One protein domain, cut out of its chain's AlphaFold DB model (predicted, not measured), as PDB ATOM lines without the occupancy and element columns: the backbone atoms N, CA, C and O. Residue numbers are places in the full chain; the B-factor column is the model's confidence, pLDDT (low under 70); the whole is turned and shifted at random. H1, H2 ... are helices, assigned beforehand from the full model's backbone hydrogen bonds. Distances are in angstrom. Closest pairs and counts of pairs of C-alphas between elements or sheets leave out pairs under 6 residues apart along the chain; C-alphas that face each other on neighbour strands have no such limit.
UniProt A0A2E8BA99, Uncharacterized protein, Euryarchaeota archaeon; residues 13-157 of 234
ATOM      1  N   GLU A  13     168.379 158.795 133.007       67.62
ATOM      2  CA  GLU A  13     169.287 157.694 133.376       67.62
ATOM      3  C   GLU A  13     168.936 157.110 134.748       67.62
ATOM      4  O   GLU A  13     168.954 155.893 134.927       67.62
ATOM      5  N   ARG A  14     168.522 157.959 135.700       65.19
ATOM      6  CA  ARG A  14     168.024 157.501 137.006       65.19
ATOM      7  C   ARG A  14     166.784 156.612 136.864       65.19
ATOM      8  O   ARG A  14     166.698 155.584 137.528       65.19
ATOM      9  N   ASN A  15     165.846 156.976 135.990       71.31
ATOM     10  CA  ASN A  15     164.620 156.208 135.760       71.31
ATOM     11  C   ASN A  15     164.900 154.873 135.039       71.31
ATOM     12  O   ASN A  15     164.366 153.837 135.425       71.31
ATOM     13  N   GLU A  16     165.789 154.869 134.041       75.06
ATOM     14  CA  GLU A  16     166.220 153.641 133.351       75.06
ATOM     15  C   GLU A  16     166.952 152.677 134.300       75.06
ATOM     16  O   GLU A  16     166.694 151.472 134.286       75.06
ATOM     17  N   PHE A  17     167.802 153.202 135.185       74.25
ATOM     18  CA  PHE A  17     168.479 152.405 136.207       74.25
ATOM     19  C   PHE A  17     167.498 151.803 137.220       74.25
ATOM     20  O   PHE A  17     167.573 150.613 137.515       74.25
ATOM     21  N   ILE A  18     166.535 152.583 137.720       70.69
ATOM     22  CA  ILE A  18     165.509 152.081 138.649       70.69
ATOM     23  C   ILE A  18     164.686 150.963 137.996       70.69
ATOM     24  O   ILE A  18     164.469 149.923 138.619       70.69
ATOM     25  N   GLN A  19     164.291 151.127 136.730       72.88
ATOM     26  CA  GLN A  19     163.607 150.073 135.978       72.88
ATOM     27  C   GLN A  19     164.476 148.818 135.866       72.88
ATOM     28  O   GLN A  19     164.018 147.720 136.179       72.88
ATOM     29  N   PHE A  20     165.751 148.957 135.502       77.44
ATOM     30  CA  PHE A  20     166.666 147.820 135.450       77.44
ATOM     31  C   PHE A  20     166.695 147.047 136.780       77.44
ATOM     32  O   PHE A  20     166.527 145.826 136.789       77.44
ATOM     33  N   VAL A  21     166.816 147.743 137.913       73.75
ATOM     34  CA  VAL A  21     166.855 147.106 139.241       73.75
ATOM     35  C   VAL A  21     165.523 146.471 139.646       73.75
ATOM     36  O   VAL A  21     165.512 145.488 140.381       73.75
ATOM     37  N   GLN A  22     164.389 146.981 139.175       73.44
ATOM     38  CA  GLN A  22     163.091 146.380 139.481       73.44
ATOM     39  C   GLN A  22     162.813 145.118 138.656       73.44
ATOM     40  O   GLN A  22     162.268 144.153 139.192       73.44
ATOM     41  N   TYR A  23     163.184 145.108 137.371       79.50
ATOM     42  CA  TYR A  23     162.739 144.074 136.430       79.50
ATOM     43  C   TYR A  23     163.770 142.975 136.163       79.50
ATOM     44  O   TYR A  23     163.374 141.859 135.849       79.50
ATOM     45  N   VAL A  24     165.073 143.245 136.280       82.56
ATOM     46  CA  VAL A  24     166.128 142.278 135.917       82.56
ATOM     47  C   VAL A  24     166.445 141.249 137.014       82.56
ATOM     48  O   VAL A  24     166.583 140.070 136.675       82.56
ATOM     49  N   PRO A  25     166.528 141.606 138.312       85.00
ATOM     50  CA  PRO A  25     166.918 140.660 139.362       85.00
ATOM     51  C   PRO A  25     166.114 139.351 139.448       85.00
ATOM     52  O   PRO A  25     166.749 138.309 139.624       85.00
ATOM     53  N   PRO A  26     164.775 139.334 139.268       83.56
ATOM     54  CA  PRO A  26     164.001 138.090 139.283       83.56
ATOM     55  C   PRO A  26     164.462 137.053 138.249       83.56
ATOM     56  O   PRO A  26     164.387 135.852 138.496       83.56
ATOM     57  N   PHE A  27     164.968 137.509 137.100       87.44
ATOM     58  CA  PHE A  27     165.421 136.649 136.001       87.44
ATOM     59  C   PHE A  27     166.915 136.333 136.062       87.44
ATOM     60  O   PHE A  27     167.409 135.517 135.288       87.44
ATOM     61  N   LEU A  28     167.648 136.950 136.986       86.56
ATOM     62  CA  LEU A  28     169.078 136.722 137.139       86.56
ATOM     63  C   LEU A  28     169.361 135.377 137.832       86.56
ATOM     64  O   LEU A  28     170.276 134.661 137.434       86.56
ATOM     65  N   LEU A  29     168.529 134.991 138.806       83.44
ATOM     66  CA  LEU A  29     168.641 133.728 139.548       83.44
ATOM     67  C   LEU A  29     168.662 132.461 138.662       83.44
ATOM     68  O   LEU A  29     169.579 131.657 138.835       83.44
ATOM     69  N   PRO A  30     167.738 132.250 137.700       83.31
ATOM     70  CA  PRO A  30     167.812 131.093 136.801       83.31
ATOM     71  C   PRO A  30     169.069 131.090 135.922       83.31
ATOM     72  O   PRO A  30     169.627 130.029 135.660       83.31
ATOM     73  N   CYS A  31     169.552 132.259 135.490       85.38
ATOM     74  CA  CYS A  31     170.771 132.364 134.683       85.38
ATOM     75  C   CYS A  31     172.019 131.941 135.469       85.38
ATOM     76  O   CYS A  31     172.922 131.316 134.912       85.38
ATOM     77  N   LEU A  32     172.065 132.240 136.770       85.88
ATOM     78  CA  LEU A  32     173.201 131.908 137.631       85.88
ATOM     79  C   LEU A  32     173.409 130.401 137.814       85.88
ATOM     80  O   LEU A  32     174.538 129.980 138.057       85.88
ATOM     81  N   LEU A  33     172.370 129.582 137.626       82.50
ATOM     82  CA  LEU A  33     172.478 128.119 137.697       82.50
ATOM     83  C   LEU A  33     173.441 127.524 136.663       82.50
ATOM     84  O   LEU A  33     173.985 126.441 136.878       82.50
ATOM     85  N   PHE A  34     173.653 128.223 135.547       82.62
ATOM     86  CA  PHE A  34     174.549 127.797 134.474       82.62
ATOM     87  C   PHE A  34     175.996 128.275 134.676       82.62
ATOM     88  O   PHE A  34     176.855 128.001 133.840       82.62
ATOM     89  N   MET A  35     176.289 128.987 135.770       84.00
ATOM     90  CA  MET A  35     177.650 129.413 136.090       84.00
ATOM     91  C   MET A  35     178.455 128.288 136.744       84.00
ATOM     92  O   MET A  35     177.957 127.541 137.582       84.00
ATOM     93  N   GLN A  36     179.743 128.220 136.401       80.19
ATOM     94  CA  GLN A  36     180.672 127.199 136.902       80.19
ATOM     95  C   GLN A  36     180.831 127.221 138.434       80.19
ATOM     96  O   GLN A  36     181.098 126.188 139.034       80.19
ATOM     97  N   TYR A  37     180.638 128.383 139.067       84.19
ATOM     98  CA  TYR A  37     180.799 128.588 140.510       84.19
ATOM     99  C   TYR A  37     179.483 128.996 141.184       84.19
ATOM    100  O   TYR A  37     179.468 129.903 142.018       84.19
ATOM    101  N   VAL A  38     178.381 128.329 140.814       84.50
ATOM    102  CA  VAL A  38     177.011 128.628 141.281       84.50
ATOM    103  C   VAL A  38     176.909 128.783 142.802       84.50
ATOM    104  O   VAL A  38     176.224 129.682 143.292       84.50
ATOM    105  N   THR A  39     177.660 127.964 143.533       84.31
ATOM    106  CA  THR A  39     177.763 127.918 144.993       84.31
ATOM    107  C   THR A  39     178.182 129.249 145.620       84.31
ATOM    108  O   THR A  39     177.733 129.599 146.707       84.31
ATOM    109  N   PHE A  40     178.997 130.034 144.911       87.38
ATOM    110  CA  PHE A  40     179.498 131.330 145.376       87.38
ATOM    111  C   PHE A  40     178.836 132.499 144.648       87.38
ATOM    112  O   PHE A  40     178.512 133.516 145.261       87.38
ATOM    113  N   THR A  41     178.606 132.365 143.339       89.00
ATOM    114  CA  THR A  41     178.042 133.446 142.521       89.00
ATOM    115  C   THR A  41     176.603 133.758 142.907       89.00
ATOM    116  O   THR A  41     176.209 134.921 142.882       89.00
ATOM    117  N   THR A  42     175.824 132.745 143.295       88.94
ATOM    118  CA  THR A  42     174.407 132.923 143.632       88.94
ATOM    119  C   THR A  42     174.202 133.704 144.931       88.94
ATOM    120  O   THR A  42     173.524 134.734 144.879       88.94
ATOM    121  N   PRO A  43     174.829 133.340 146.068       89.38
ATOM    122  CA  PRO A  43     174.730 134.144 147.286       89.38
ATOM    123  C   PRO A  43     175.271 135.573 147.123       89.38
ATOM    124  O   PRO A  43     174.665 136.526 147.609       89.38
ATOM    125  N   LEU A  44     176.378 135.755 146.391       90.12
ATOM    126  CA  LEU A  44     176.941 137.086 146.128       90.12
ATOM    127  C   LEU A  44     175.985 137.965 145.316       90.12
ATOM    128  O   LEU A  44     175.804 139.140 145.633       90.12
ATOM    129  N   ALA A  45     175.339 137.398 144.296       90.00
ATOM    130  CA  ALA A  45     174.326 138.113 143.532       90.00
ATOM    131  C   ALA A  45     173.115 138.481 144.402       90.00
ATOM    132  O   ALA A  45     172.628 139.605 144.305       90.00
ATOM    133  N   MET A  46     172.665 137.586 145.289       90.50
ATOM    134  CA  MET A  46     171.587 137.876 146.245       90.50
ATOM    135  C   MET A  46     171.942 139.048 147.165       90.50
ATOM    136  O   MET A  46     171.130 139.960 147.311       90.50
ATOM    137  N   LEU A  47     173.159 139.083 147.722       87.62
ATOM    138  CA  LEU A  47     173.642 140.227 148.509       87.62
ATOM    139  C   LEU A  47     173.645 141.519 147.689       87.62
ATOM    140  O   LEU A  47     173.153 142.543 148.159       87.62
ATOM    141  N   GLY A  48     174.149 141.467 146.453       86.56
ATOM    142  CA  GLY A  48     174.148 142.613 145.544       86.56
ATOM    143  C   GLY A  48     172.739 143.145 145.279       86.56
ATOM    144  O   GLY A  48     172.513 144.350 145.365       86.56
ATOM    145  N   ILE A  49     171.772 142.255 145.036       87.25
ATOM    146  CA  ILE A  49     170.361 142.616 144.839       87.25
ATOM    147  C   ILE A  49     169.783 143.268 146.103       87.25
ATOM    148  O   ILE A  49     169.108 144.293 145.995       87.25
ATOM    149  N   LEU A  50     170.052 142.718 147.291       85.25
ATOM    150  CA  LEU A  50     169.563 143.275 148.559       85.25
ATOM    151  C   LEU A  50     170.151 144.656 148.839       85.25
ATOM    152  O   LEU A  50     169.404 145.571 149.180       85.25
ATOM    153  N   MET A  51     171.462 144.835 148.653       83.12
ATOM    154  CA  MET A  51     172.120 146.133 148.825       83.12
ATOM    155  C   MET A  51     171.537 147.178 147.873       83.12
ATOM    156  O   MET A  51     171.130 148.253 148.308       83.12
ATOM    157  N   LEU A  52     171.419 146.830 146.592       80.44
ATOM    158  CA  LEU A  52     170.893 147.718 145.559       80.44
ATOM    159  C   LEU A  52     169.438 148.116 145.837       80.44
ATOM    160  O   LEU A  52     169.069 149.285 145.718       80.44
ATOM    161  N   ARG A  53     168.617 147.155 146.274       77.38
ATOM    162  CA  ARG A  53     167.233 147.411 146.685       77.38
ATOM    163  C   ARG A  53     167.157 148.297 147.918       77.38
ATOM    164  O   ARG A  53     166.338 149.205 147.909       77.38
ATOM    165  N   ARG A  54     167.994 148.098 148.942       76.38
ATOM    166  CA  ARG A  54     168.016 148.966 150.136       76.38
ATOM    167  C   ARG A  54     168.318 150.422 149.767       76.38
ATOM    168  O   ARG A  54     167.662 151.322 150.280       76.38
ATOM    169  N   THR A  55     169.239 150.659 148.832       72.75
ATOM    170  CA  THR A  55     169.565 152.014 148.352       72.75
ATOM    171  C   THR A  55     168.402 152.677 147.598       72.75
ATOM    172  O   THR A  55     168.220 153.890 147.692       72.75
ATOM    173  N   ILE A  56     167.595 151.905 146.863       68.56
ATOM    174  CA  ILE A  56     166.507 152.431 146.014       68.56
ATOM    175  C   ILE A  56     165.161 152.497 146.752       68.56
ATOM    176  O   ILE A  56     164.398 153.439 146.547       68.56
ATOM    177  N   ALA A  57     164.871 151.541 147.639       58.69
ATOM    178  CA  ALA A  57     163.612 151.435 148.384       58.69
ATOM    179  C   ALA A  57     163.352 152.626 149.320       58.69
ATOM    180  O   ALA A  57     162.205 152.874 149.680       58.69
ATOM    181  N   ALA A  58     164.383 153.405 149.659       54.38
ATOM    182  CA  ALA A  58     164.219 154.684 150.345       54.38
ATOM    183  C   ALA A  58     163.431 155.728 149.522       54.38
ATOM    184  O   ALA A  58     163.015 156.735 150.084       54.38
ATOM    185  N   ASN A  59     163.224 155.510 148.212       46.81
ATOM    186  CA  ASN A  59     162.674 156.521 147.309       46.81
ATOM    187  C   ASN A  59     161.407 156.128 146.519       46.81
ATOM    188  O   ASN A  59     160.659 157.042 146.189       46.81
ATOM    189  N   GLU A  60     161.102 154.855 146.209       55.44
ATOM    190  CA  GLU A  60     159.967 154.514 145.312       55.44
ATOM    191  C   GLU A  60     159.332 153.111 145.511       55.44
ATOM    192  O   GLU A  60     159.832 152.273 146.260       55.44
ATOM    193  N   LYS A  61     158.192 152.876 144.824       53.31
ATOM    194  CA  LYS A  61     157.340 151.665 144.861       53.31
ATOM    195  C   LYS A  61     158.130 150.358 144.699       53.31
ATOM    196  O   LYS A  61     158.956 150.216 143.801       53.31
ATOM    197  N   LYS A  62     157.795 149.373 145.540       61.31
ATOM    198  CA  LYS A  62     158.344 148.009 145.510       61.31
ATOM    199  C   LYS A  62     157.979 147.289 144.200       61.31
ATOM    200  O   LYS A  62     156.892 147.495 143.664       61.31
ATOM    201  N   ALA A  63     158.898 146.458 143.702       60.03
ATOM    202  CA  ALA A  63     158.747 145.693 142.462       60.03
ATOM    203  C   ALA A  63     157.542 144.731 142.495       60.03
ATOM    204  O   ALA A  63     157.166 144.241 143.561       60.03
ATOM    205  N   ASP A  64     156.968 144.442 141.321       69.75
ATOM    206  CA  ASP A  64     155.785 143.588 141.180       69.75
ATOM    207  C   ASP A  64     156.076 142.133 141.594       69.75
ATOM    208  O   ASP A  64     156.978 141.470 141.070       69.75
ATOM    209  N   SER A  65     155.263 141.633 142.523       75.38
ATOM    210  CA  SER A  65     155.267 140.255 143.019       75.38
ATOM    211  C   SER A  65     155.216 139.198 141.909       75.38
ATOM    212  O   SER A  65     155.841 138.138 142.027       75.38
ATOM    213  N   GLY A  66     154.524 139.495 140.802       79.50
ATOM    214  CA  GLY A  66     154.349 138.567 139.688       79.50
ATOM    215  C   GLY A  66     155.661 138.219 138.984       79.50
ATOM    216  O   GLY A  66     155.841 137.086 138.540       79.50
ATOM    217  N   LEU A  67     156.612 139.154 138.936       84.62
ATOM    218  CA  LEU A  67     157.913 138.938 138.298       84.62
ATOM    219  C   LEU A  67     158.811 138.033 139.133       84.62
ATOM    220  O   LEU A  67     159.470 137.155 138.583       84.62
ATOM    221  N   TRP A  68     158.804 138.208 140.457       85.69
ATOM    222  CA  TRP A  68     159.518 137.324 141.380       85.69
ATOM    223  C   TRP A  68     158.980 135.899 141.323       85.69
ATOM    224  O   TRP A  68     159.762 134.951 141.266       85.69
ATOM    225  N   PHE A  69     157.657 135.744 141.250       84.62
ATOM    226  CA  PHE A  69     157.039 134.437 141.056       84.62
ATOM    227  C   PHE A  69     157.413 133.813 139.703       84.62
ATOM    228  O   PHE A  69     157.820 132.654 139.651       84.62
ATOM    229  N   LEU A  70     157.339 134.577 138.609       86.88
ATOM    230  CA  LEU A  70     157.709 134.090 137.278       86.88
ATOM    231  C   LEU A  70     159.191 133.689 137.204       86.88
ATOM    232  O   LEU A  70     159.514 132.623 136.681       86.88
ATOM    233  N   GLY A  71     160.082 134.510 137.762       85.81
ATOM    234  CA  GLY A  71     161.511 134.214 137.868       85.81
ATOM    235  C   GLY A  71     161.783 132.930 138.652       85.81
ATOM    236  O   GLY A  71     162.621 132.125 138.249       85.81
ATOM    237  N   PHE A  72     161.020 132.677 139.717       84.94
ATOM    238  CA  PHE A  72     161.109 131.439 140.489       84.94
ATOM    239  C   PHE A  72     160.634 130.208 139.715       84.94
ATOM    240  O   PHE A  72     161.304 129.178 139.734       84.94
ATOM    241  N   VAL A  73     159.531 130.311 138.969       85.62
ATOM    242  CA  VAL A  73     159.083 129.225 138.079       85.62
ATOM    243  C   VAL A  73     160.166 128.899 137.047       85.62
ATOM    244  O   VAL A  73     160.479 127.727 136.829       85.62
ATOM    245  N   LEU A  74     160.789 129.921 136.456       87.88
ATOM    246  CA  LEU A  74     161.912 129.743 135.532       87.88
ATOM    247  C   LEU A  74     163.127 129.107 136.214       87.88
ATOM    248  O   LEU A  74     163.764 128.248 135.614       87.88
ATOM    249  N   TYR A  75     163.428 129.478 137.458       86.12
ATOM    250  CA  TYR A  75     164.482 128.851 138.257       86.12
ATOM    251  C   TYR A  75     164.213 127.359 138.486       86.12
ATOM    252  O   TYR A  75     165.096 126.542 138.242       86.12
ATOM    253  N   CYS A  76     162.994 126.974 138.871       82.94
ATOM    254  CA  CYS A  76     162.630 125.564 139.045       82.94
ATOM    255  C   CYS A  76     162.733 124.769 137.737       82.94
ATOM    256  O   CYS A  76     163.228 123.643 137.738       82.94
ATOM    257  N   LEU A  77     162.302 125.352 136.612       83.44
ATOM    258  CA  LEU A  77     162.452 124.730 135.293       83.44
ATOM    259  C   LEU A  77     163.927 124.590 134.901       83.44
ATOM    260  O   LEU A  77     164.336 123.535 134.422       83.44
ATOM    261  N   ALA A  78     164.732 125.626 135.140       83.75
ATOM    262  CA  ALA A  78     166.165 125.595 134.891       83.75
ATOM    263  C   ALA A  78     166.856 124.525 135.746       83.75
ATOM    264  O   ALA A  78     167.667 123.790 135.204       83.75
ATOM    265  N   MET A  79     166.487 124.361 137.021       80.69
ATOM    266  CA  MET A  79     166.965 123.269 137.882       80.69
ATOM    267  C   MET A  79     166.564 121.881 137.368       80.69
ATOM    268  O   MET A  79     167.353 120.947 137.437       80.69
ATOM    269  N   ALA A  80     165.346 121.723 136.843       80.06
ATOM    270  CA  ALA A  80     164.892 120.438 136.308       80.06
ATOM    271  C   ALA A  80     165.656 120.026 135.035       80.06
ATOM    272  O   ALA A  80     165.859 118.838 134.791       80.06
ATOM    273  N   VAL A  81     166.067 121.002 134.220       79.31
ATOM    274  CA  VAL A  81     166.845 120.778 132.990       79.31
ATOM    275  C   VAL A  81     168.341 120.668 133.289       79.31
ATOM    276  O   VAL A  81     169.044 119.851 132.696       79.31
ATOM    277  N   ASN A  82     168.832 121.498 134.200       71.81
ATOM    278  CA  ASN A  82     170.218 121.551 134.618       71.81
ATOM    279  C   ASN A  82     170.392 120.672 135.856       71.81
ATOM    280  O   ASN A  82     170.289 121.149 136.986       71.81
ATOM    281  N   VAL A  83     170.672 119.387 135.635       61.94
ATOM    282  CA  VAL A  83     171.080 118.448 136.693       61.94
ATOM    283  C   VAL A  83     172.509 118.797 137.131       61.94
ATOM    284  O   VAL A  83     173.464 118.073 136.869       61.94
ATOM    285  N   ASN A  84     172.675 119.980 137.718       62.19
ATOM    286  CA  ASN A  84     173.947 120.460 138.225       62.19
ATOM    287  C   ASN A  84     174.107 119.949 139.658       62.19
ATOM    288  O   ASN A  84     173.497 120.485 140.581       62.19
ATOM    289  N   GLU A  85     174.942 118.925 139.843       61.31
ATOM    290  CA  GLU A  85     175.267 118.357 141.163       61.31
ATOM    291  C   GLU A  85     175.900 119.387 142.120       61.31
ATOM    292  O   GLU A  85     175.958 119.162 143.324       61.31
ATOM    293  N   ASN A  86     176.338 120.543 141.605       68.38
ATOM    294  CA  ASN A  86     176.976 121.601 142.389       68.38
ATOM    295  C   ASN A  86     175.996 122.489 143.179       68.38
ATOM    296  O   ASN A  86     176.437 123.367 143.925       68.38
ATOM    297  N   VAL A  87     174.678 122.324 143.011       78.06
ATOM    298  CA  VAL A  87     173.687 123.058 143.812       78.06
ATOM    299  C   VAL A  87     173.440 122.293 145.108       78.06
ATOM    300  O   VAL A  87     172.765 121.267 145.117       78.06
ATOM    301  N   SER A  88     173.980 122.804 146.214       82.88
ATOM    302  CA  SER A  88     173.744 122.228 147.534       82.88
ATOM    303  C   SER A  88     172.295 122.423 147.987       82.88
ATOM    304  O   SER A  88     171.597 123.361 147.583       82.88
ATOM    305  N   ASN A  89     171.844 121.560 148.901       81.50
ATOM    306  CA  ASN A  89     170.531 121.703 149.533       81.50
ATOM    307  C   ASN A  89     170.399 123.047 150.266       81.50
ATOM    308  O   ASN A  89     169.341 123.672 150.202       81.50
ATOM    309  N   GLY A  90     171.475 123.521 150.906       79.94
ATOM    310  CA  GLY A  90     171.510 124.822 151.578       79.94
ATOM    311  C   GLY A  90     171.281 125.975 150.601       79.94
ATOM    312  O   GLY A  90     170.428 126.830 150.839       79.94
ATOM    313  N   LEU A  91     171.951 125.951 149.445       85.88
ATOM    314  CA  LEU A  91     171.785 126.965 148.402       85.88
ATOM    315  C   LEU A  91     170.382 126.950 147.776       85.88
ATOM    316  O   LEU A  91     169.810 128.004 147.480       85.88
ATOM    317  N   PHE A  92     169.809 125.763 147.584       83.69
ATOM    318  CA  PHE A  92     168.444 125.619 147.087       83.69
ATOM    319  C   PHE A  92     167.420 126.204 148.072       83.69
ATOM    320  O   PHE A  92     166.584 127.027 147.683       83.69
ATOM    321  N   LEU A  93     167.528 125.848 149.357       82.56
ATOM    322  CA  LEU A  93     166.685 126.395 150.425       82.56
ATOM    323  C   LEU A  93     166.842 127.917 150.538       82.56
ATOM    324  O   LEU A  93     165.837 128.628 150.601       82.56
ATOM    325  N   LEU A  94     168.077 128.426 150.464       87.12
ATOM    326  CA  LEU A  94     168.360 129.861 150.450       87.12
ATOM    327  C   LEU A  94     167.665 130.566 149.285       87.12
ATOM    328  O   LEU A  94     167.094 131.637 149.474       87.12
ATOM    329  N   THR A  95     167.672 129.969 148.092       86.69
ATOM    330  CA  THR A  95     167.040 130.567 146.908       86.69
ATOM    331  C   THR A  95     165.524 130.658 147.060       86.69
ATOM    332  O   THR A  95     164.937 131.699 146.760       86.69
ATOM    333  N   ILE A  96     164.887 129.610 147.589       82.38
ATOM    334  CA  ILE A  96     163.453 129.630 147.912       82.38
ATOM    335  C   ILE A  96     163.160 130.697 148.973       82.38
ATOM    336  O   ILE A  96     162.244 131.501 148.800       82.38
ATOM    337  N   CYS A  97     163.952 130.731 150.049       82.75
ATOM    338  CA  CYS A  97     163.821 131.718 151.118       82.75
ATOM    339  C   CYS A  97     163.913 133.144 150.568       82.75
ATOM    340  O   CYS A  97     163.046 133.972 150.835       82.75
ATOM    341  N   PHE A  98     164.932 133.418 149.757       87.19
ATOM    342  CA  PHE A  98     165.161 134.716 149.139       87.19
ATOM    343  C   PHE A  98     163.951 135.172 148.320       87.19
ATOM    344  O   PHE A  98     163.425 136.260 148.550       87.19
ATOM    345  N   VAL A  99     163.453 134.328 147.413       85.38
ATOM    346  CA  VAL A  99     162.278 134.643 146.588       85.38
ATOM    347  C   VAL A  99     161.042 134.891 147.450       85.38
ATOM    348  O   VAL A  99     160.327 135.863 147.212       85.38
ATOM    349  N   LEU A 100     160.786 134.050 148.456       80.50
ATOM    350  CA  LEU A 100     159.635 134.217 149.346       80.50
ATOM    351  C   LEU A 100     159.686 135.542 150.106       80.50
ATOM    352  O   LEU A 100     158.656 136.201 150.214       80.50
ATOM    353  N   VAL A 101     160.863 135.965 150.576       80.25
ATOM    354  CA  VAL A 101     161.036 137.284 151.207       80.25
ATOM    355  C   VAL A 101     160.759 138.403 150.204       80.25
ATOM    356  O   VAL A 101     160.019 139.331 150.519       80.25
ATOM    357  N   MET A 102     161.269 138.303 148.971       84.31
ATOM    358  CA  MET A 102     161.011 139.313 147.935       84.31
ATOM    359  C   MET A 102     159.521 139.413 147.568       84.31
ATOM    360  O   MET A 102     159.022 140.521 147.364       84.31
ATOM    361  N   ILE A 103     158.806 138.284 147.523       78.38
ATOM    362  CA  ILE A 103     157.354 138.242 147.302       78.38
ATOM    363  C   ILE A 103     156.614 138.822 148.515       78.38
ATOM    364  O   ILE A 103     155.745 139.673 148.338       78.38
ATOM    365  N   ALA A 104     156.972 138.428 149.738       75.69
ATOM    366  CA  ALA A 104     156.350 138.929 150.964       75.69
ATOM    367  C   ALA A 104     156.545 140.441 151.151       75.69
ATOM    368  O   ALA A 104     155.650 141.129 151.623       75.69
ATOM    369  N   GLU A 105     157.677 140.998 150.720       74.75
ATOM    370  CA  GLU A 105     157.866 142.449 150.716       74.75
ATOM    371  C   GLU A 105     156.915 143.170 149.752       74.75
ATOM    372  O   GLU A 105     156.532 144.310 150.029       74.75
ATOM    373  N   SER A 106     156.595 142.541 148.616       73.56
ATOM    374  CA  SER A 106     155.745 143.105 147.557       73.56
ATOM    375  C   SER A 106     154.246 142.923 147.810       73.56
ATOM    376  O   SER A 106     153.442 143.722 147.335       73.56
ATOM    377  N   ILE A 107     153.873 141.893 148.573       69.88
ATOM    378  CA  ILE A 107     152.496 141.570 148.925       69.88
ATOM    379  C   ILE A 107     152.364 141.728 150.442       69.88
ATOM    380  O   ILE A 107     152.824 140.872 151.187       69.88
ATOM    381  N   GLU A 108     151.707 142.790 150.911       67.06
ATOM    382  CA  GLU A 108     151.504 143.087 152.344       67.06
ATOM    383  C   GLU A 108     150.491 142.133 153.028       67.06
ATOM    384  O   GLU A 108     149.616 142.550 153.785       67.06
ATOM    385  N   LEU A 109     150.569 140.829 152.744       67.12
ATOM    386  CA  LEU A 109     149.719 139.794 153.327       67.12
ATOM    387  C   LEU A 109     150.416 139.124 154.525       67.12
ATOM    388  O   LEU A 109     151.523 138.606 154.369       67.12
ATOM    389  N   PRO A 110     149.746 138.997 155.688       62.53
ATOM    390  CA  PRO A 110     150.311 138.347 156.877       62.53
ATOM    391  C   PRO A 110     150.794 136.909 156.641       62.53
ATOM    392  O   PRO A 110     151.803 136.483 157.200       62.53
ATOM    393  N   ALA A 111     150.102 136.162 155.774       62.78
ATOM    394  CA  ALA A 111     150.490 134.799 155.420       62.78
ATOM    395  C   ALA A 111     151.862 134.748 154.724       62.78
ATOM    396  O   ALA A 111     152.647 133.844 154.993       62.78
ATOM    397  N   ALA A 112     152.179 135.728 153.872       67.19
ATOM    398  CA  ALA A 112     153.457 135.777 153.166       67.19
ATOM    399  C   ALA A 112     154.625 135.996 154.141       67.19
ATOM    400  O   ALA A 112     155.645 135.320 154.025       67.19
ATOM    401  N   THR A 113     154.434 136.851 155.150       67.62
ATOM    402  CA  THR A 113     155.396 137.062 156.245       67.62
ATOM    403  C   THR A 113     155.599 135.805 157.092       67.62
ATOM    404  O   THR A 113     156.718 135.479 157.475       67.62
ATOM    405  N   PHE A 114     154.531 135.056 157.376       63.75
ATOM    406  CA  PHE A 114     154.646 133.790 158.104       63.75
ATOM    407  C   PHE A 114     155.446 132.741 157.316       63.75
ATOM    408  O   PHE A 114     156.333 132.086 157.873       63.75
ATOM    409  N   TYR A 115     155.170 132.594 156.016       66.19
ATOM    410  CA  TYR A 115     155.903 131.660 155.160       66.19
ATOM    411  C   TYR A 115     157.372 132.055 154.988       66.19
ATOM    412  O   TYR A 115     158.234 131.178 155.040       66.19
ATOM    413  N   SER A 116     157.678 133.347 154.833       70.19
ATOM    414  CA  SER A 116     159.063 133.814 154.742       70.19
ATOM    415  C   SER A 116     159.824 133.604 156.053       70.19
ATOM    416  O   SER A 116     160.933 133.077 156.013       70.19
ATOM    417  N   ASN A 117     159.209 133.888 157.207       66.62
ATOM    418  CA  ASN A 117     159.779 133.590 158.528       66.62
ATOM    419  C   ASN A 117     160.085 132.104 158.702       66.62
ATOM    420  O   ASN A 117     161.199 131.730 159.059       66.62
ATOM    421  N   THR A 118     159.110 131.248 158.396       63.91
ATOM    422  CA  THR A 118     159.260 129.792 158.517       63.91
ATOM    423  C   THR A 118     160.388 129.281 157.627       63.91
ATOM    424  O   THR A 118     161.213 128.481 158.065       63.91
ATOM    425  N   MET A 119     160.456 129.764 156.383       71.00
ATOM    426  CA  MET A 119     161.491 129.355 155.438       71.00
ATOM    427  C   MET A 119     162.879 129.854 155.848       71.00
ATOM    428  O   MET A 119     163.862 129.123 155.708       71.00
ATOM    429  N   LEU A 120     162.966 131.068 156.393       73.06
ATOM    430  CA  LEU A 120     164.208 131.630 156.912       73.06
ATOM    431  C   LEU A 120     164.718 130.804 158.092       73.06
ATOM    432  O   LEU A 120     165.871 130.375 158.077       73.06
ATOM    433  N   SER A 121     163.855 130.496 159.064       65.62
ATOM    434  CA  SER A 121     164.204 129.632 160.196       65.62
ATOM    435  C   SER A 121     164.614 128.230 159.746       65.62
ATOM    436  O   SER A 121     165.611 127.709 160.235       65.62
ATOM    437  N   LEU A 122     163.896 127.631 158.791       67.56
ATOM    438  CA  LEU A 122     164.229 126.314 158.247       67.56
ATOM    439  C   LEU A 122     165.609 126.312 157.580       67.56
ATOM    440  O   LEU A 122     166.408 125.416 157.834       67.56
ATOM    441  N   THR A 123     165.892 127.318 156.751       74.12
ATOM    442  CA  THR A 123     167.173 127.438 156.038       74.12
ATOM    443  C   THR A 123     168.316 127.664 157.022       74.12
ATOM    444  O   THR A 123     169.363 127.033 156.907       74.12
ATOM    445  N   LEU A 124     168.096 128.505 158.034       70.62
ATOM    446  CA  LEU A 124     169.071 128.782 159.081       70.62
ATOM    447  C   LEU A 124     169.359 127.518 159.902       70.62
ATOM    448  O   LEU A 124     170.518 127.159 160.071       70.62
ATOM    449  N   VAL A 125     168.330 126.795 160.355       67.88
ATOM    450  CA  VAL A 125     168.499 125.531 161.092       67.88
ATOM    451  C   VAL A 125     169.178 124.470 160.229       67.88
ATOM    452  O   VAL A 125     170.079 123.794 160.716       67.88
ATOM    453  N   HIS A 126     168.795 124.335 158.957       75.69
ATOM    454  CA  HIS A 126     169.453 123.418 158.027       75.69
ATOM    455  C   HIS A 126     170.947 123.729 157.916       75.69
ATOM    456  O   HIS A 126     171.766 122.837 158.120       75.69
ATOM    457  N   GLU A 127     171.305 124.981 157.629       75.06
ATOM    458  CA  GLU A 127     172.700 125.370 157.423       75.06
ATOM    459  C   GLU A 127     173.518 125.275 158.714       75.06
ATOM    460  O   GLU A 127     174.669 124.845 158.688       75.06
ATOM    461  N   LEU A 128     172.910 125.586 159.863       66.00
ATOM    462  CA  LEU A 128     173.512 125.345 161.173       66.00
ATOM    463  C   LEU A 128     173.807 123.862 161.382       66.00
ATOM    464  O   LEU A 128     174.944 123.515 161.676       66.00
ATOM    465  N   LEU A 129     172.816 122.981 161.220       62.53
ATOM    466  CA  LEU A 129     173.011 121.539 161.385       62.53
ATOM    467  C   LEU A 129     174.055 121.012 160.397       62.53
ATOM    468  O   LEU A 129     174.944 120.259 160.791       62.53
ATOM    469  N   PHE A 130     174.014 121.466 159.144       67.56
ATOM    470  CA  PHE A 130     175.015 121.126 158.139       67.56
ATOM    471  C   PHE A 130     176.422 121.549 158.583       67.56
ATOM    472  O   PHE A 130     177.339 120.733 158.562       67.56
ATOM    473  N   CYS A 131     176.587 122.769 159.095       64.25
ATOM    474  CA  CYS A 131     177.855 123.269 159.631       64.25
ATOM    475  C   CYS A 131     178.290 122.614 160.949       64.25
ATOM    476  O   CYS A 131     179.449 122.760 161.334       64.25
ATOM    477  N   LEU A 132     177.383 121.968 161.681       58.56
ATOM    478  CA  LEU A 132     177.691 121.237 162.913       58.56
ATOM    479  C   LEU A 132     178.197 119.825 162.613       58.56
ATOM    480  O   LEU A 132     179.129 119.351 163.264       58.56
ATOM    481  N   PHE A 133     177.585 119.163 161.629       57.44
ATOM    482  CA  PHE A 133     177.943 117.803 161.220       57.44
ATOM    483  C   PHE A 133     179.044 117.754 160.153       57.44
ATOM    484  O   PHE A 133     179.686 116.717 160.001       57.44
ATOM    485  N   THR A 134     179.299 118.866 159.465       63.38
ATOM    486  CA  THR A 134     180.274 118.988 158.368       63.38
ATOM    487  C   THR A 134     181.216 120.177 158.605       63.38
ATOM    488  O   THR A 134     181.037 120.965 159.537       63.38
ATOM    489  N   ASP A 135     182.253 120.333 157.784       57.00
ATOM    490  CA  ASP A 135     183.188 121.457 157.899       57.00
ATOM    491  C   ASP A 135     182.589 122.798 157.452       57.00
ATOM    492  O   ASP A 135     181.692 122.862 156.615       57.00
ATOM    493  N   PHE A 136     183.092 123.890 158.041       64.75
ATOM    494  CA  PHE A 136     182.601 125.239 157.779       64.75
ATOM    495  C   PHE A 136     183.232 125.728 156.482       64.75
ATOM    496  O   PHE A 136     184.417 126.065 156.445       64.75
ATOM    497  N   GLY A 137     182.446 125.722 155.411       71.38
ATOM    498  CA  GLY A 137     182.879 126.183 154.100       71.38
ATOM    499  C   GLY A 137     182.648 127.678 153.892       71.38
ATOM    500  O   GLY A 137     181.794 128.302 154.524       71.38
ATOM    501  N   LEU A 138     183.363 128.247 152.921       80.38
ATOM    502  CA  LEU A 138     183.101 129.606 152.431       80.38
ATOM    503  C   LEU A 138     181.680 129.746 151.843       80.38
ATOM    504  O   LEU A 138     181.097 130.823 151.893       80.38
ATOM    505  N   GLU A 139     181.107 128.648 151.345       81.81
ATOM    506  CA  GLU A 139     179.702 128.560 150.934       81.81
ATOM    507  C   GLU A 139     178.751 128.893 152.091       81.81
ATOM    508  O   GLU A 139     177.952 129.822 151.980       81.81
ATOM    509  N   SER A 140     178.882 128.200 153.223       76.75
ATOM    510  CA  SER A 140     178.025 128.405 154.390       76.75
ATOM    511  C   SER A 140     178.144 129.820 154.955       76.75
ATOM    512  O   SER A 140     177.143 130.410 155.352       76.75
ATOM    513  N   ILE A 141     179.344 130.418 154.920       81.62
ATOM    514  CA  ILE A 141     179.551 131.831 155.291       81.62
ATOM    515  C   ILE A 141     178.692 132.754 154.425       81.62
ATOM    516  O   ILE A 141     178.027 133.651 154.945       81.62
ATOM    517  N   LEU A 142     178.695 132.547 153.107       85.38
ATOM    518  CA  LEU A 142     177.900 133.361 152.192       85.38
ATOM    519  C   LEU A 142     176.397 133.133 152.385       85.38
ATOM    520  O   LEU A 142     175.633 134.096 152.332       85.38
ATOM    521  N   ILE A 143     175.973 131.894 152.657       84.56
ATOM    522  CA  ILE A 143     174.576 131.580 152.984       84.56
ATOM    523  C   ILE A 143     174.151 132.335 154.251       84.56
ATOM    524  O   ILE A 143     173.137 133.035 154.228       84.56
ATOM    525  N   PHE A 144     174.947 132.286 155.325       81.31
ATOM    526  CA  PHE A 144     174.668 133.045 156.550       81.31
ATOM    527  C   PHE A 144     174.648 134.556 156.319       81.31
ATOM    528  O   PHE A 144     173.788 135.233 156.878       81.31
ATOM    529  N   ALA A 145     175.536 135.094 155.477       80.50
ATOM    530  CA  ALA A 145     175.545 136.519 155.149       80.50
ATOM    531  C   ALA A 145     174.243 136.959 154.454       80.50
ATOM    532  O   ALA A 145     173.673 137.994 154.806       80.50
ATOM    533  N   VAL A 146     173.738 136.162 153.504       85.00
ATOM    534  CA  VAL A 146     172.445 136.432 152.851       85.00
ATOM    535  C   VAL A 146     171.303 136.317 153.859       85.00
ATOM    536  O   VAL A 146     170.471 137.220 153.923       85.00
ATOM    537  N   LEU A 147     171.268 135.257 154.674       80.94
ATOM    538  CA  LEU A 147     170.227 135.064 155.690       80.94
ATOM    539  C   LEU A 147     170.190 136.215 156.697       80.94
ATOM    540  O   LEU A 147     169.112 136.730 156.974       80.94
ATOM    541  N   ALA A 148     171.346 136.667 157.188       78.69
ATOM    542  CA  ALA A 148     171.444 137.817 158.083       78.69
ATOM    543  C   ALA A 148     170.861 139.086 157.444       78.69
ATOM    544  O   ALA A 148     170.093 139.801 158.081       78.69
ATOM    545  N   SER A 149     171.143 139.333 156.160       79.88
ATOM    546  CA  SER A 149     170.567 140.476 155.445       79.88
ATOM    547  C   SER A 149     169.058 140.336 155.192       79.88
ATOM    548  O   SER A 149     168.348 141.341 155.138       79.88
ATOM    549  N   LEU A 150     168.547 139.111 155.043       78.31
ATOM    550  CA  LEU A 150     167.114 138.855 154.895       78.31
ATOM    551  C   LEU A 150     166.353 138.993 156.218       78.31
ATOM    552  O   LEU A 150     165.204 139.423 156.179       78.31
ATOM    553  N   ILE A 151     166.974 138.686 157.365       72.31
ATOM    554  CA  ILE A 151     166.354 138.839 158.696       72.31
ATOM    555  C   ILE A 151     165.868 140.276 158.907       72.31
ATOM    556  O   ILE A 151     164.746 140.461 159.361       72.31
ATOM    557  N   ASP A 152     166.647 141.283 158.499       65.62
ATOM    558  CA  ASP A 152     166.243 142.694 158.621       65.62
ATOM    559  C   ASP A 152     164.958 143.028 157.836       65.62
ATOM    560  O   ASP A 152     164.241 143.972 158.166       65.62
ATOM    561  N   ASN A 153     164.680 142.279 156.765       62.22
ATOM    562  CA  ASN A 153     163.543 142.522 155.880       62.22
ATOM    563  C   ASN A 153     162.272 141.797 156.329       62.22
ATOM    564  O   ASN A 153     161.168 142.204 155.954       62.22
ATOM    565  N   VAL A 154     162.399 140.731 157.122       58.44
ATOM    566  CA  VAL A 154     161.240 140.026 157.660       58.44
ATOM    567  C   VAL A 154     160.994 140.509 159.079       58.44
ATOM    568  O   VAL A 154     161.841 140.372 159.954       58.44
ATOM    569  N   ARG A 155     159.811 141.085 159.322       52.91
ATOM    570  CA  ARG A 155     159.355 141.424 160.675       52.91
ATOM    571  C   ARG A 155     159.147 140.127 161.460       52.91
ATOM    572  O   ARG A 155     158.039 139.595 161.524       52.91
ATOM    573  N   LEU A 156     160.228 139.594 162.016       50.53
ATOM    574  CA  LEU A 156     160.195 138.581 163.057       50.53
ATOM    575  C   LEU A 156     159.624 139.251 164.305       50.53
ATOM    576  O   LEU A 156     160.339 139.870 165.082       50.53
ATOM    577  N   GLU A 157     158.307 139.140 164.474       48.69
ATOM    578  CA  GLU A 157     157.638 139.453 165.743       48.69
ATOM    579  C   GLU A 157     158.087 138.502 166.871       48.69
ATOM    580  O   GLU A 157     157.845 138.794 168.036       48.69
TER     581      GLU A 157
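Overview. This is residues 13 to 157 of the 234 residues of an uncharacterized protein of Euryarchaeota archaeon (UniProt A0A2E8BA99). The longest helix, H6, lies side by side with H5 and H7, and H3 completes a bundle of four nearly aligned helices, H3, H5, H6 and H7. Away from H6, the shorter H2 and the longer H4 run side by side, H2 packing on H3 and H4 on H5, while H1 meets the end of H3 at a steep angle. The printed part has 145 residues with seven named helices, H1 to H7 in order along the chain, and no named strand; the class is all helix. The whole is compact, with a radius of gyration of the C-alphas of 15.0 A, and spans 46 by 36 by 24 A.

Along the chain. H6, residues 110 to 133, measures 34.7 A from first to last C-alpha; C-alpha 110 is at (150.311, 138.347, 156.877). H5, residues 89 to 106, measures 26.1 A, and H7, residues 138 to 151, measures 20.1 A, its C-alpha 151 at (166.354, 138.839, 158.696). H3, residues 38 to 57, measures 27.4 A, and H4, residues 65 to 81, measures 24.8 A. H2 is residues 25 to 32. H1 is residues 13 to 23, with C-alpha 13 at (169.287, 157.694, 133.376).

Arrangement. H6 and H5 form a hairpin at a shallow tilt of 21 degrees; their closest C-alphas, of Ala 104 and Ala 112, are 4.8 A apart. H6 and H7 are also a hairpin, at 25 degrees; H6 touches H7 with residues 120 to 131 alone, the closest C-alphas being those of Glu 127 and Ser 140, 6.8 A. H7 touches H5, the same way at 20 degrees, closest at the C-alphas of Leu 94 and Ile 143, 6.9 A. H7 touches H3, the same way at 25 degrees, closest at the C-alphas of Leu 47 and Val 146, 5.9 A. H3 and H5 only just touch, with 3 pairs of C-alphas within 8 A. H4 and H5 are a hairpin at 19 degrees; H4 touches H5 with residues 65 to 72 alone, closest at the C-alphas of Ser 65 and Ile 103, 5.2 A. H2 touches H4, the same way at 8 degrees, closest at the C-alphas of Pro 30 and Tyr 75, 4.3 A. H2 and H3 are a hairpin, closest at the C-alphas of Leu 32 and Thr 42, 6.2 A. H1 touches residues 49 to 56 of H3 alone, at a steep tilt of 51 degrees, closest at the C-alphas of Ile 18 and Ile 56, 7.4 A. Among the pairs that are apart are H3 and H6, and H4 and H6. Every O i to N i+4 pair is within hydrogen-bond range in H1, H4, H5, H6 and H7; in H3 it is 15 of 16, and in H2 1 of 4, beside 3 of 5 O i to N i+3 pairs.

Size, cuts and confidence. The two C-alphas farthest apart, of Glu 13 and Phe 133, are 49.4 A apart. The printed part has no cut and no long link. The mean pLDDT of the printed part is 75.5; 44 residues are under 70, among them residues 56 to 64, 107 to 115, 128 to 136 and 152 to 157.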